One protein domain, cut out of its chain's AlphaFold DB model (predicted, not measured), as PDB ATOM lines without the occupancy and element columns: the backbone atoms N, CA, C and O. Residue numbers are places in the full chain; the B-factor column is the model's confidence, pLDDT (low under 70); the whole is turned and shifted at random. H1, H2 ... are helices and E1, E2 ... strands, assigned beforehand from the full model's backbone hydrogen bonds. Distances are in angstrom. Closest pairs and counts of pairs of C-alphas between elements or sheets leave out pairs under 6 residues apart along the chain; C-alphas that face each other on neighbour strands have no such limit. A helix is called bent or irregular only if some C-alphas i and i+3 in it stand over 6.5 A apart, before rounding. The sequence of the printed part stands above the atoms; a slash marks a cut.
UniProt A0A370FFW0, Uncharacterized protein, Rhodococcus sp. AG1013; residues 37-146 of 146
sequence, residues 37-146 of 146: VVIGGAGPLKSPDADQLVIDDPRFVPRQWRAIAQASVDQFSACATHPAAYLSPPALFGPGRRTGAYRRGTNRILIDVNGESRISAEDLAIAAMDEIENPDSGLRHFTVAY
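What this domain is: This is residues 37 to 146 of the 146 residues of an uncharacterized protein of Rhodococcus sp. AG1013 (UniProt A0A370FFW0). A small twisted sheet, E1 E2 E6 E4, makes the middle; H2 packs along one face, the longer H1 grazes the sheet with residues 72 to 79, and the two-strand pair E3 E5 sits by the last residues of E6. Long unnamed stretches, residues 40 to 62 and 106 to 117, complete the rounded whole. The 110 printed residues run E1 H1 E2 E3 E4 E5 H2 E6; the class is mixed, helices and strands, with under half of the residues in named elements. The larger sheet is mixed, the smaller parallel; the whole is compact, radius of gyration of the C-alphas 13.0 A, spans 36 by 34 by 23 A.

Where its parts are: Find C-alpha 37 at (204.235, 193.526, 209.765), where E1, residues 37 to 39, begins. Its sheet continues with E2, 84 to 88, 12.6 A; E6, 141 to 145, 14.2 A, ending at (204.256, 177.751, 203.010); and E4, 103 to 105. H1, 63 to 79, is 24.8 A long and irregular: C-alphas 64 and 67 are 7.4 A apart. H2, 121 to 133, is 18.4 A. E3 is 92 to 94, E5 118 to 120.

How they stand to each other: Look first at parallel E1 and E2, N 38 to O 85, 2.8 A; E1, H1, E2 form a strand-helix-strand unit, parallel neighbours joined through a helix, its crossover right-handed. E6 is parallel to E2, N 142 to O 86, 2.9 A, and antiparallel to E4, N 103 to O 145, 2.8 A. H2 on one face makes two layers, helix over sheet, height 8.6 A, along E2 at 22 degrees on the local plane; the closest C-alphas of H2 and E2 are Ala 128 and Leu 87, 7.4 A, and those of H2 and E1 are Ala 128 and Val 37, 6.9 A. H1's closest to E2 are Phe 76 and Tyr 86, 7.0 A. Parallel E3 and E5 have N 119 to O 92, 3.2 A; the closest C-alphas of E5 and E6 are Ile 119 and Ala 145, 5.1 A. H1 and H2 are apart. Every O i to N i+4 pair is within hydrogen-bond range in H2, 11 of 13 in H1.

The domain as a whole: The farthest C-alphas, Arg 63 and Glu 133, are 36.4 A apart. The printed part has no cut; the links E1 to H1 and E4 to E5 are long. No printed residue is under 70 in pLDDT.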
ATOM      1  N   VAL A  37     204.650 194.882 210.120       92.94
ATOM      2  CA  VAL A  37     204.235 193.526 209.765       92.94
ATOM      3  C   VAL A  37     203.591 192.898 210.991       92.94
ATOM      4  O   VAL A  37     204.197 192.831 212.060       92.94
ATOM      5  N   VAL A  38     202.342 192.467 210.848       95.25
ATOM      6  CA  VAL A  38     201.597 191.756 211.884       95.25
ATOM      7  C   VAL A  38     201.556 190.285 211.512       95.25
ATOM      8  O   VAL A  38     201.037 189.929 210.458       95.25
ATOM      9  N   ILE A  39     202.083 189.432 212.387       96.69
ATOM     10  CA  ILE A  39     201.939 187.982 212.263       96.69
ATOM     11  C   ILE A  39     200.656 187.582 212.989       96.69
ATOM     12  O   ILE A  39     200.492 187.870 214.175       96.69
ATOM     13  N   GLY A  40     199.740 186.968 212.248       96.06
ATOM     14  CA  GLY A  40     198.427 186.563 212.735       96.06
ATOM     15  C   GLY A  40     198.260 185.051 212.814       96.06
ATOM     16  O   GLY A  40     199.170 184.318 213.190       96.06
ATOM     17  N   GLY A  41     197.083 184.580 212.405       96.62
ATOM     18  CA  GLY A  41     196.764 183.160 212.240       96.62
ATOM     19  C   GLY A  41     196.203 182.845 210.853       96.62
ATOM     20  O   GLY A  41     195.972 183.746 210.040       96.62
ATOM     21  N   ALA A  42     195.955 181.560 210.592       97.50
ATOM     22  CA  ALA A  42     195.429 181.076 209.313       97.50
ATOM     23  C   ALA A  42     193.946 181.431 209.077       97.50
ATOM     24  O   ALA A  42     193.509 181.489 207.935       97.50
ATOM     25  N   GLY A  43     193.175 181.697 210.142       97.50
ATOM     26  CA  GLY A  43     191.724 181.948 210.100       97.50
ATOM     27  C   GLY A  43     191.209 182.889 208.991       97.50
ATOM     28  O   GLY A  43     190.258 182.501 208.313       97.50
ATOM     29  N   PRO A  44     191.799 184.084 208.773       97.44
ATOM     30  CA  PRO A  44     191.366 185.028 207.736       97.44
ATOM     31  C   PRO A  44     191.790 184.660 206.304       97.44
ATOM     32  O   PRO A  44     191.433 185.383 205.375       97.44
ATOM     33  N   LEU A  45     192.550 183.582 206.087       98.00
ATOM     34  CA  LEU A  45     192.821 183.092 204.734       98.00
ATOM     35  C   LEU A  45     191.559 182.487 204.120       98.00
ATOM     36  O   LEU A  45     190.710 181.955 204.824       98.00
ATOM     37  N   LYS A  46     191.460 182.511 202.794       97.94
ATOM     38  CA  LYS A  46     190.486 181.739 202.025       97.94
ATOM     39  C   LYS A  46     190.916 180.278 201.928       97.94
ATOM     40  O   LYS A  46     192.103 179.995 201.742       97.94
ATOM     41  N   SER A  47     189.947 179.369 201.997       97.00
ATOM     42  CA  SER A  47     190.134 177.941 201.712       97.00
ATOM     43  C   SER A  47     190.695 177.718 200.298       97.00
ATOM     44  O   SER A  47     190.499 178.563 199.425       97.00
ATOM     45  N   PRO A  48     191.360 176.583 200.020       94.50
ATOM     46  CA  PRO A  48     191.992 176.341 198.721       94.50
ATOM     47  C   PRO A  48     190.961 176.210 197.590       94.50
ATOM     48  O   PRO A  48     191.159 176.765 196.510       94.50
ATOM     49  N   ASP A  49     189.804 175.610 197.869       89.81
ATOM     50  CA  ASP A  49     188.824 175.212 196.842       89.81
ATOM     51  C   ASP A  49     187.549 176.073 196.832       89.81
ATOM     52  O   ASP A  49     186.689 175.907 195.976       89.81
ATOM     53  N   ALA A  50     187.403 176.991 197.791       88.56
ATOM     54  CA  ALA A  50     186.190 177.787 197.981       88.56
ATOM     55  C   ALA A  50     186.517 179.230 198.383       88.56
ATOM     56  O   ALA A  50     187.641 179.533 198.776       88.56
ATOM     57  N   ASP A  51     185.547 180.135 198.282       91.62
ATOM     58  CA  ASP A  51     185.711 181.531 198.717       91.62
ATOM     59  C   ASP A  51     185.461 181.752 200.218       91.62
ATOM     60  O   ASP A  51     185.614 182.869 200.711       91.62
ATOM     61  N   GLN A  52     185.122 180.690 200.952       95.75
ATOM     62  CA  GLN A  52     184.991 180.711 202.409       95.75
ATOM     63  C   GLN A  52     186.339 180.918 203.111       95.75
ATOM     64  O   GLN A  52     187.401 180.631 202.552       95.75
ATOM     65  N   LEU A  53     186.284 181.370 204.363       97.81
ATOM     66  CA  LEU A  53     187.462 181.524 205.207       97.81
ATOM     67  C   LEU A  53     187.891 180.193 205.837       97.81
ATOM     68  O   LEU A  53     187.075 179.330 206.153       97.81
ATOM     69  N   VAL A  54     189.188 180.067 206.096       97.69
ATOM     70  CA  VAL A  54     189.835 178.902 206.708       97.69
ATOM     71  C   VAL A  54     189.327 178.641 208.125       97.69
ATOM     72  O   VAL A  54     189.281 177.490 208.548       97.69
ATOM     73  N   ILE A  55     188.873 179.667 208.854       97.56
ATOM     74  CA  ILE A  55     188.197 179.483 210.150       97.56
ATOM     75  C   ILE A  55     186.965 178.562 210.071       97.56
ATOM     76  O   ILE A  55     186.634 177.889 211.053       97.56
ATOM     77  N   ASP A  56     186.298 178.520 208.917       95.69
ATOM     78  CA  ASP A  56     185.124 177.686 208.652       95.69
ATOM     79  C   ASP A  56     185.477 176.347 207.996       95.69
ATOM     80  O   ASP A  56     184.593 175.528 207.749       95.69
ATOM     81  N   ASP A  57     186.764 176.088 207.758       95.88
ATOM     82  CA  ASP A  57     187.255 174.869 207.134       95.88
ATOM     83  C   ASP A  57     187.896 173.935 208.176       95.88
ATOM     84  O   ASP A  57     189.055 174.125 208.567       95.88
ATOM     85  N   PRO A  58     187.181 172.888 208.631       93.81
ATOM     86  CA  PRO A  58     187.678 171.994 209.670       93.81
ATOM     87  C   PRO A  58     188.892 171.161 209.236       93.81
ATOM     88  O   PRO A  58     189.525 170.561 210.103       93.81
ATOM     89  N   ARG A  59     189.240 171.134 207.935       94.19
ATOM     90  CA  ARG A  59     190.483 170.513 207.440       94.19
ATOM     91  C   ARG A  59     191.725 171.229 207.973       94.19
ATOM     92  O   ARG A  59     192.752 170.594 208.181       94.19
ATOM     93  N   PHE A  60     191.617 172.538 208.200       95.94
ATOM     94  CA  PHE A  60     192.727 173.404 208.599       95.94
ATOM     95  C   PHE A  60     192.551 173.974 210.005       95.94
ATOM     96  O   PHE A  60     193.531 174.139 210.726       95.94
ATOM     97  N   VAL A  61     191.310 174.249 210.422       95.94
ATOM     98  CA  VAL A  61     190.986 174.747 211.764       95.94
ATOM     99  C   VAL A  61     190.034 173.770 212.453       95.94
ATOM    100  O   VAL A  61     188.811 173.908 212.367       95.94
ATOM    101  N   PRO A  62     190.569 172.773 213.178       94.44
ATOM    102  CA  PRO A  62     189.755 171.906 214.016       94.44
ATOM    103  C   PRO A  62     188.925 172.709 215.026       94.44
ATOM    104  O   PRO A  62     189.355 173.762 215.505       94.44
ATOM    105  N   ARG A  63     187.746 172.197 215.403       93.75
ATOM    106  CA  ARG A  63     186.776 172.924 216.249       93.75
ATOM    107  C   ARG A  63     187.378 173.481 217.541       93.75
ATOM    108  O   ARG A  63     187.020 174.585 217.940       93.75
ATOM    109  N   GLN A  64     188.304 172.757 218.165       95.62
ATOM    110  CA  GLN A  64     188.976 173.180 219.396       95.62
ATOM    111  C   GLN A  64     189.840 174.443 219.228       95.62
ATOM    112  O   GLN A  64     190.063 175.159 220.199       95.62
ATOM    113  N   TRP A  65     190.278 174.754 218.006       94.81
ATOM    114  CA  TRP A  65     191.092 175.931 217.684       94.81
ATOM    115  C   TRP A  65     190.271 177.087 217.101       94.81
ATOM    116  O   TRP A  65     190.814 178.153 216.810       94.81
ATOM    117  N   ARG A  66     188.948 176.932 216.955       95.56
ATOM    118  CA  ARG A  66     188.103 177.957 216.325       95.56
ATOM    119  C   ARG A  66     188.134 179.292 217.070       95.56
ATOM    120  O   ARG A  66     188.116 180.336 216.431       95.56
ATOM    121  N   ALA A  67     188.237 179.276 218.400       96.94
ATOM    122  CA  ALA A  67     188.314 180.503 219.196       96.94
ATOM    123  C   ALA A  67     189.576 181.333 218.882       96.94
ATOM    124  O   ALA A  67     189.484 182.544 218.700       96.94
ATOM    125  N   ILE A  68     190.745 180.691 218.757       95.31
ATOM    126  CA  ILE A  68     191.990 181.399 218.414       95.31
ATOM    127  C   ILE A  68     192.019 181.811 216.934       95.31
ATOM    128  O   ILE A  68     192.509 182.889 216.591       95.31
ATOM    129  N   ALA A  69     191.417 181.007 216.053       97.06
ATOM    130  CA  ALA A  69     191.228 181.389 214.658       97.06
ATOM    131  C   ALA A  69     190.300 182.608 214.521       97.06
ATOM    132  O   ALA A  69     190.594 183.492 213.719       97.06
ATOM    133  N   GLN A  70     189.244 182.710 215.339       98.12
ATOM    134  CA  GLN A  70     188.369 183.887 215.380       98.12
ATOM    135  C   GLN A  70     189.135 185.130 215.816       98.12
ATOM    136  O   GLN A  70     189.065 186.151 215.142       98.12
ATOM    137  N   ALA A  71     189.955 185.023 216.866       97.50
ATOM    138  CA  ALA A  71     190.808 186.131 217.290       97.50
ATOM    139  C   ALA A  71     191.743 186.612 216.163       97.50
ATOM    140  O   ALA A  71     191.999 187.807 216.042       97.50
ATOM    141  N   SER A  72     192.205 185.704 215.295       97.31
ATOM    142  CA  SER A  72     193.022 186.051 214.123       97.31
ATOM    143  C   SER A  72     192.223 186.773 213.028       97.31
ATOM    144  O   SER A  72     192.770 187.622 212.327       97.31
ATOM    145  N   VAL A  73     190.938 186.449 212.855       97.75
ATOM    146  CA  VAL A  73     190.043 187.183 211.942       97.75
ATOM    147  C   VAL A  73     189.802 188.593 212.478       97.75
ATOM    148  O   VAL A  73     189.975 189.567 211.748       97.75
ATOM    149  N   ASP A  74     189.502 188.707 213.771       96.38
ATOM    150  CA  ASP A  74     189.255 189.990 214.428       96.38
ATOM    151  C   ASP A  74     190.510 190.887 214.386       96.38
ATOM    152  O   ASP A  74     190.424 192.084 214.097       96.38
ATOM    153  N   GLN A  75     191.698 190.304 214.599       95.19
ATOM    154  CA  GLN A  75     192.989 190.987 214.472       95.19
ATOM    155  C   GLN A  75     193.221 191.501 213.045       95.19
ATOM    156  O   GLN A  75     193.630 192.651 212.871       95.19
ATOM    157  N   PHE A  76     192.943 190.682 212.026       95.25
ATOM    158  CA  PHE A  76     193.063 191.093 210.627       95.25
ATOM    159  C   PHE A  76     192.133 192.267 210.297       95.25
ATOM    160  O   PHE A  76     192.576 193.264 209.722       95.25
ATOM    161  N   SER A  77     190.870 192.210 210.734       93.38
ATOM    162  CA  SER A  77     189.918 193.315 210.563       93.38
ATOM    163  C   SER A  77     190.386 194.602 211.248       93.38
ATOM    164  O   SER A  77     190.258 195.683 210.674       93.38
ATOM    165  N   ALA A  78     190.989 194.509 212.436       89.94
ATOM    166  CA  ALA A  78     191.572 195.667 213.109       89.94
ATOM    167  C   ALA A  78     192.776 196.246 212.334       89.94
ATOM    168  O   ALA A  78     192.909 197.468 212.228       89.94
ATOM    169  N   CYS A  79     193.613 195.395 211.730       88.06
ATOM    170  CA  CYS A  79     194.756 195.825 210.917       88.06
ATOM    171  C   CYS A  79     194.334 196.533 209.623       88.06
ATOM    172  O   CYS A  79     195.046 197.425 209.171       88.06
ATOM    173  N   ALA A  80     193.168 196.200 209.056       79.31
ATOM    174  CA  ALA A  80     192.673 196.803 207.814       79.31
ATOM    175  C   ALA A  80     192.477 198.330 207.900       79.31
ATOM    176  O   ALA A  80     192.503 199.019 206.882       79.31
ATOM    177  N   THR A  81     192.321 198.872 209.110       78.50
ATOM    178  CA  THR A  81     192.196 200.320 209.344       78.50
ATOM    179  C   THR A  81     193.545 201.055 209.395       78.50
ATOM    180  O   THR A  81     193.568 202.274 209.544       78.50
ATOM    181  N   HIS A  82     194.670 200.343 209.236       74.69
ATOM    182  CA  HIS A  82     196.033 200.865 209.362       74.69
ATOM    183  C   HIS A  82     196.947 200.389 208.204       74.69
ATOM    184  O   HIS A  82     196.662 199.395 207.535       74.69
ATOM    185  N   PRO A  83     198.070 201.078 207.914       73.81
ATOM    186  CA  PRO A  83     199.002 200.709 206.842       73.81
ATOM    187  C   PRO A  83     199.952 199.552 207.229       73.81
ATOM    188  O   PRO A  83     201.165 199.672 207.080       73.81
ATOM    189  N   ALA A  84     199.412 198.440 207.734       85.50
ATOM    190  CA  ALA A  84     200.183 197.247 208.092       85.50
ATOM    191  C   ALA A  84     200.062 196.143 207.027       85.50
ATOM    192  O   ALA A  84     198.997 195.970 206.428       85.50
ATOM    193  N   ALA A  85     201.139 195.382 206.832       92.50
ATOM    194  CA  ALA A  85     201.097 194.098 206.144       92.50
ATOM    195  C   ALA A  85     200.715 193.007 207.154       92.50
ATOM    196  O   ALA A  85     201.251 192.957 208.262       92.50
ATOM    197  N   TYR A  86     199.782 192.137 206.782       96.00
ATOM    198  CA  TYR A  86     199.327 191.030 207.611       96.00
ATOM    199  C   TYR A  86     199.837 189.708 207.041       96.00
ATOM    200  O   TYR A  86     199.480 189.326 205.926       96.00
ATOM    201  N   LEU A  87     200.660 189.008 207.814       97.44
ATOM    202  CA  LEU A  87     201.164 187.683 207.489       97.44
ATOM    203  C   LEU A  87     200.327 186.638 208.226       97.44
ATOM    204  O   LEU A  87     200.421 186.500 209.446       97.44
ATOM    205  N   SER A  88     199.522 185.884 207.480       97.94
ATOM    206  CA  SER A  88     198.855 184.690 207.994       97.94
ATOM    207  C   SER A  88     199.775 183.475 207.855       97.94
ATOM    208  O   SER A  88     200.097 183.097 206.724       97.94
ATOM    209  N   PRO A  89     200.164 182.821 208.961       97.75
ATOM    210  CA  PRO A  89     200.854 181.541 208.899       97.75
ATOM    211  C   PRO A  89     199.969 180.448 208.270       97.75
ATOM    212  O   PRO A  89     198.738 180.580 208.254       97.75
ATOM    213  N   PRO A  90     200.576 179.348 207.804       97.62
ATOM    214  CA  PRO A  90     199.890 178.100 207.484       97.62
ATOM    215  C   PRO A  90     199.080 177.521 208.641       97.62
ATOM    216  O   PRO A  90     199.254 177.897 209.801       97.62
ATOM    217  N   ALA A  91     198.233 176.536 208.328       96.25
ATOM    218  CA  ALA A  91     197.460 175.807 209.337       96.25
ATOM    219  C   ALA A  91     198.356 175.076 210.353       96.25
ATOM    220  O   ALA A  91     198.021 174.995 211.534       96.25
ATOM    221  N   LEU A  92     199.503 174.572 209.896       95.75
ATOM    222  CA  LEU A  92     200.521 173.946 210.727       95.75
ATOM    223  C   LEU A  92     201.754 174.848 210.779       95.75
ATOM    224  O   LEU A  92     202.432 175.065 209.776       95.75
ATOM    225  N   PHE A  93     202.084 175.347 211.960       92.25
ATOM    226  CA  PHE A  93     203.343 176.045 212.181       92.25
ATOM    227  C   PHE A  93     203.912 175.666 213.546       92.25
ATOM    228  O   PHE A  93     203.177 175.384 214.492       92.25
ATOM    229  N   GLY A  94     205.234 175.631 213.642       92.94
ATOM    230  CA  GLY A  94     205.938 175.243 214.856       92.94
ATOM    231  C   GLY A  94     207.440 175.138 214.615       92.94
ATOM    232  O   GLY A  94     207.891 175.388 213.495       92.94
ATOM    233  N   PRO A  95     208.226 174.785 215.644       97.00
ATOM    234  CA  PRO A  95     209.669 174.619 215.507       97.00
ATOM    235  C   PRO A  95     210.024 173.637 214.388       97.00
ATOM    236  O   PRO A  95     209.391 172.587 214.248       97.00
ATOM    237  N   GLY A  96     211.044 173.962 213.600       95.81
ATOM    238  CA  GLY A  96     211.473 173.123 212.491       95.81
ATOM    239  C   GLY A  96     212.874 173.462 212.001       95.81
ATOM    240  O   GLY A  96     213.752 173.874 212.756       95.81
ATOM    241  N   ARG A  97     213.116 173.220 210.710       95.75
ATOM    242  CA  ARG A  97     214.388 173.560 210.068       95.75
ATOM    243  C   ARG A  97     214.288 174.952 209.457       95.75
ATOM    244  O   ARG A  97     213.326 175.235 208.752       95.75
ATOM    245  N   ARG A  98     215.326 175.762 209.667       97.19
ATOM    246  CA  ARG A  98     215.570 176.998 208.918       97.19
ATOM    247  C   ARG A  98     216.114 176.638 207.540       97.19
ATOM    248  O   ARG A  98     217.273 176.233 207.431       97.19
ATOM    249  N   THR A  99     215.286 176.725 206.509       97.06
ATOM    250  CA  THR A  99     215.683 176.426 205.129       97.06
ATOM    251  C   THR A  99     215.914 177.684 204.303       97.06
ATOM    252  O   THR A  99     216.703 177.644 203.364       97.06
ATOM    253  N   GLY A 100     215.254 178.791 204.655       96.44
ATOM    254  CA  GLY A 100     215.223 180.008 203.846       96.44
ATOM    255  C   GLY A 100     214.432 179.863 202.545       96.44
ATOM    256  O   GLY A 100     214.524 180.737 201.690       96.44
ATOM    257  N   ALA A 101     213.677 178.775 202.375       96.94
ATOM    258  CA  ALA A 101     212.901 178.504 201.175       96.94
ATOM    259  C   ALA A 101     211.421 178.338 201.521       96.94
ATOM    260  O   ALA A 101     211.040 177.502 202.338       96.94
ATOM    261  N   TYR A 102     210.579 179.125 200.861       97.44
ATOM    262  CA  TYR A 102     209.130 179.061 200.982       97.44
ATOM    263  C   TYR A 102     208.485 179.638 199.718       97.44
ATOM    264  O   TYR A 102     209.083 180.419 198.977       97.44
ATOM    265  N   ARG A 103     207.233 179.267 199.472       97.56
ATOM    266  CA  ARG A 103     206.360 179.900 198.485       97.56
ATOM    267  C   ARG A 103     205.583 181.015 199.159       97.56
ATOM    268  O   ARG A 103     205.080 180.833 200.265       97.56
ATOM    269  N   ARG A 104     205.438 182.144 198.471       96.88
ATOM    270  CA  ARG A 104     204.618 183.272 198.915       96.88
ATOM    271  C   ARG A 104     203.284 183.281 198.178       96.88
ATOM    272  O   ARG A 104     203.243 183.164 196.957       96.88
ATOM    273  N   GLY A 105     202.203 183.415 198.932       95.81
ATOM    274  CA  GLY A 105     200.838 183.546 198.434       95.81
ATOM    275  C   GLY A 105     200.209 184.856 198.890       95.81
ATOM    276  O   GLY A 105     200.836 185.661 199.572       95.81
ATOM    277  N   THR A 106     198.949 185.064 198.524       95.38
ATOM    278  CA  THR A 106     198.167 186.232 198.947       95.38
ATOM    279  C   THR A 106     197.226 185.841 200.090       95.38
ATOM    280  O   THR A 106     197.671 185.380 201.136       95.38
ATOM    281  N   ASN A 107     195.918 185.966 199.900       95.00
ATOM    282  CA  ASN A 107     194.907 185.728 200.922       95.00
ATOM    283  C   ASN A 107     194.313 184.315 200.876       95.00
ATOM    284  O   ASN A 107     193.269 184.087 201.476       95.00
ATOM    285  N   ARG A 108     194.925 183.376 200.152       97.44
ATOM    286  CA  ARG A 108     194.458 181.991 200.030       97.44
ATOM    287  C   ARG A 108     195.490 181.058 200.633       97.44
ATOM    288  O   ARG A 108     196.681 181.226 200.383       97.44
ATOM    289  N   ILE A 109     195.030 180.095 201.422       97.75
ATOM    290  CA  ILE A 109     195.920 179.135 202.066       97.75
ATOM    291  C   ILE A 109     196.692 178.332 201.018       97.75
ATOM    292  O   ILE A 109     196.136 177.885 200.014       97.75
ATOM    293  N   LEU A 110     197.990 178.169 201.256       98.00
ATOM    294  CA  LEU A 110     198.860 177.345 200.430       98.00
ATOM    295  C   LEU A 110     198.914 175.936 201.012       98.00
ATOM    296  O   LEU A 110     199.152 175.771 202.209       98.00
ATOM    297  N   ILE A 111     198.715 174.944 200.151       97.50
ATOM    298  CA  ILE A 111     198.859 173.523 200.465       97.50
ATOM    299  C   ILE A 111     199.955 172.913 199.592       97.50
ATOM    300  O   ILE A 111     200.219 173.406 198.488       97.50
ATOM    301  N   ASP A 112     200.620 171.887 200.107       94.88
ATOM    302  CA  ASP A 112     201.552 171.059 199.350       94.88
ATOM    303  C   ASP A 112     200.829 169.894 198.645       94.88
ATOM    304  O   ASP A 112     199.602 169.767 198.684       94.88
ATOM    305  N   VAL A 113     201.599 169.036 197.974       93.94
ATOM    306  CA  VAL A 113     201.080 167.866 197.241       93.94
ATOM    307  C   VAL A 113     200.400 166.827 198.138       93.94
ATOM    308  O   VAL A 113     199.619 166.021 197.640       93.94
ATOM    309  N   ASN A 114     200.672 166.849 199.445       93.44
ATOM    310  CA  ASN A 114     200.044 165.975 200.432       93.44
ATOM    311  C   ASN A 114     198.790 166.619 201.047       93.44
ATOM    312  O   ASN A 114     198.147 166.018 201.906       93.44
ATOM    313  N   GLY A 115     198.435 167.836 200.620       93.94
ATOM    314  CA  GLY A 115     197.330 168.608 201.177       93.94
ATOM    315  C   GLY A 115     197.672 169.310 202.492       93.94
ATOM    316  O   GLY A 115     196.766 169.817 203.154       93.94
ATOM    317  N   GLU A 116     198.948 169.369 202.883       95.75
ATOM    318  CA  GLU A 116     199.367 170.020 204.122       95.75
ATOM    319  C   GLU A 116     199.678 171.498 203.891       95.75
ATOM    320  O   GLU A 116     200.385 171.876 202.959       95.75
ATOM    321  N   SER A 117     199.188 172.353 204.787       97.50
ATOM    322  CA  SER A 117     199.592 173.754 204.851       97.50
ATOM    323  C   SER A 117     200.563 173.916 206.007       97.50
ATOM    324  O   SER A 117     200.131 173.928 207.163       97.50
ATOM    325  N   ARG A 118     201.865 174.021 205.713       98.00
ATOM    326  CA  ARG A 118     202.903 174.028 206.750       98.00
ATOM    327  C   ARG A 118     204.096 174.942 206.479       98.00
ATOM    328  O   ARG A 118     204.497 175.132 205.332       98.00
ATOM    329  N   ILE A 119     204.682 175.456 207.560       98.44
ATOM    330  CA  ILE A 119     205.982 176.142 207.584       98.44
ATOM    331  C   ILE A 119     206.638 175.993 208.965       98.44
ATOM    332  O   ILE A 119     205.950 175.759 209.960       98.44
ATOM    333  N   SER A 120     207.962 176.121 209.048       98.44
ATOM    334  CA  SER A 120     208.665 176.215 210.331       98.44
ATOM    335  C   SER A 120     208.567 177.630 210.910       98.44
ATOM    336  O   SER A 120     208.398 178.608 210.179       98.44
ATOM    337  N   ALA A 121     208.689 177.758 212.230       97.94
ATOM    338  CA  ALA A 121     208.767 179.057 212.896       97.94
ATOM    339  C   ALA A 121     209.979 179.864 212.401       97.94
ATOM    340  O   ALA A 121     209.901 181.083 212.260       97.94
ATOM    341  N   GLU A 122     211.080 179.178 212.091       98.19
ATOM    342  CA  GLU A 122     212.306 179.763 211.566       98.19
ATOM    343  C   GLU A 122     212.099 180.370 210.171       98.19
ATOM    344  O   GLU A 122     212.512 181.505 209.939       98.19
ATOM    345  N   ASP A 123     211.433 179.661 209.255       98.50
ATOM    346  CA  ASP A 123     211.193 180.162 207.894       98.50
ATOM    347  C   ASP A 123     210.043 181.178 207.840       98.50
ATOM    348  O   ASP A 123     210.085 182.108 207.038       98.50
ATOM    349  N   LEU A 124     209.064 181.089 208.750       98.44
ATOM    350  CA  LEU A 124     208.069 182.150 208.938       98.44
ATOM    351  C   LEU A 124     208.729 183.459 209.400       98.44
ATOM    352  O   LEU A 124     208.354 184.536 208.938       98.44
ATOM    353  N   ALA A 125     209.721 183.376 210.292       97.81
ATOM    354  CA  ALA A 125     210.482 184.542 210.729       97.81
ATOM    355  C   ALA A 125     211.298 185.147 209.579       97.81
ATOM    356  O   ALA A 125     211.332 186.368 209.447       97.81
ATOM    357  N   ILE A 126     211.894 184.317 208.714       98.06
ATOM    358  CA  ILE A 126     212.553 184.796 207.489       98.06
ATOM    359  C   ILE A 126     211.546 185.525 206.598       98.06
ATOM    360  O   ILE A 126     211.804 186.660 206.226       98.06
ATOM    361  N   ALA A 127     210.372 184.946 206.337       97.50
ATOM    362  CA  ALA A 127     209.351 185.597 205.516       97.50
ATOM    363  C   ALA A 127     208.890 186.955 206.072       97.50
ATOM    364  O   ALA A 127     208.627 187.889 205.313       97.50
ATOM    365  N   ALA A 128     208.795 187.082 207.398       96.25
ATOM    366  CA  ALA A 128     208.495 188.356 208.038       96.25
ATOM    367  C   ALA A 128     209.635 189.373 207.854       96.25
ATOM    368  O   ALA A 128     209.363 190.541 207.587       96.25
ATOM    369  N   MET A 129     210.893 188.937 207.971       95.94
ATOM    370  CA  MET A 129     212.063 189.789 207.732       95.94
ATOM    371  C   MET A 129     212.169 190.221 206.270       95.94
ATOM    372  O   MET A 129     212.372 191.403 206.012       95.94
ATOM    373  N   ASP A 130     211.933 189.310 205.328       95.50
ATOM    374  CA  ASP A 130     211.938 189.607 203.896       95.50
ATOM    375  C   ASP A 130     210.894 190.678 203.552       95.50
ATOM    376  O   ASP A 130     211.183 191.595 202.785       95.50
ATOM    377  N   GLU A 131     209.704 190.622 204.166       93.62
ATOM    378  CA  GLU A 131     208.688 191.668 204.014       93.62
ATOM    379  C   GLU A 131     209.101 192.997 204.655       93.62
ATOM    380  O   GLU A 131     208.711 194.045 204.165       93.62
ATOM    381  N   ILE A 132     209.872 193.001 205.742       91.62
ATOM    382  CA  ILE A 132     210.357 194.248 206.353       91.62
ATOM    383  C   ILE A 132     211.439 194.896 205.477       91.62
ATOM    384  O   ILE A 132     211.443 196.118 205.315       91.62
ATOM    385  N   GLU A 133     212.348 194.091 204.928       92.19
ATOM    386  CA  GLU A 133     213.486 194.548 204.128       92.19
ATOM    387  C   GLU A 133     213.080 194.940 202.702       92.19
ATOM    388  O   GLU A 133     213.517 195.975 202.199       92.19
ATOM    389  N   ASN A 134     212.214 194.146 202.066       90.75
ATOM    390  CA  ASN A 134     211.783 194.309 200.678       90.75
ATOM    391  C   ASN A 134     210.250 194.266 200.589       90.75
ATOM    392  O   ASN A 134     209.668 193.271 200.149       90.75
ATOM    393  N   PRO A 135     209.573 195.340 201.018       87.69
ATOM    394  CA  PRO A 135     208.157 195.266 201.317       87.69
ATOM    395  C   PRO A 135     207.296 195.387 200.052       87.69
ATOM    396  O   PRO A 135     207.441 196.336 199.271       87.69
ATOM    397  N   ASP A 136     206.311 194.506 199.890       85.88
ATOM    398  CA  ASP A 136     205.354 194.601 198.785       85.88
ATOM    399  C   ASP A 136     204.255 195.618 199.127       85.88
ATOM    400  O   ASP A 136     203.306 195.345 199.860       85.88
ATOM    401  N   SER A 137     204.362 196.831 198.576       74.62
ATOM    402  CA  SER A 137     203.410 197.918 198.852       74.62
ATOM    403  C   SER A 137     201.967 197.641 198.419       74.62
ATOM    404  O   SER A 137     201.066 198.355 198.865       74.62
ATOM    405  N   GLY A 138     201.737 196.662 197.539       78.81
ATOM    406  CA  GLY A 138     200.404 196.306 197.054       78.81
ATOM    407  C   GLY A 138     199.699 195.250 197.908       78.81
ATOM    408  O   GLY A 138     198.469 195.165 197.878       78.81
ATOM    409  N   LEU A 139     200.445 194.463 198.690       79.75
ATOM    410  CA  LEU A 139     199.911 193.318 199.424       79.75
ATOM    411  C   LEU A 139     199.745 193.614 200.916       79.75
ATOM    412  O   LEU A 139     200.688 193.613 201.698       79.75
ATOM    413  N   ARG A 140     198.489 193.794 201.332       88.19
ATOM    414  CA  ARG A 140     198.120 193.979 202.749       88.19
ATOM    415  C   ARG A 140     197.916 192.672 203.508       88.19
ATOM    416  O   ARG A 140     197.918 192.683 204.733       88.19
ATOM    417  N   HIS A 141     197.723 191.564 202.799       95.19
ATOM    418  CA  HIS A 141     197.518 190.238 203.377       95.19
ATOM    419  C   HIS A 141     198.227 189.200 202.522       95.19
ATOM    420  O   HIS A 141     197.987 189.121 201.314       95.19
ATOM    421  N   PHE A 142     199.104 188.428 203.146       97.12
ATOM    422  CA  PHE A 142     199.850 187.377 202.479       97.12
ATOM    423  C   PHE A 142     200.044 186.168 203.393       97.12
ATOM    424  O   PHE A 142     199.796 186.216 204.602       97.12
ATOM    425  N   THR A 143     200.486 185.069 202.795       98.31
ATOM    426  CA  THR A 143     200.844 183.835 203.494       98.31
ATOM    427  C   THR A 143     202.095 183.232 202.876       98.31
ATOM    428  O   THR A 143     202.472 183.577 201.752       98.31
ATOM    429  N   VAL A 144     202.737 182.325 203.604       98.31
ATOM    430  CA  VAL A 144     203.896 181.568 203.133       98.31
ATOM    431  C   VAL A 144     203.769 180.112 203.543       98.31
ATOM    432  O   VAL A 144     203.265 179.840 204.623       98.31
ATOM    433  N   ALA A 145     204.218 179.183 202.706       98.06
ATOM    434  CA  ALA A 145     204.256 177.751 203.010       98.06
ATOM    435  C   ALA A 145     205.332 177.060 202.165       98.06
ATOM    436  O   ALA A 145     205.816 177.650 201.198       98.06
ATOM    437  N   TYR A 146     205.682 175.815 202.488       97.00
ATOM    438  CA  TYR A 146     206.508 174.984 201.601       97.00
ATOM    439  C   TYR A 146     205.766 174.614 200.318       97.00
ATOM    440  O   TYR A 146     204.553 174.319 200.383       97.00
TER     441      TYR A 146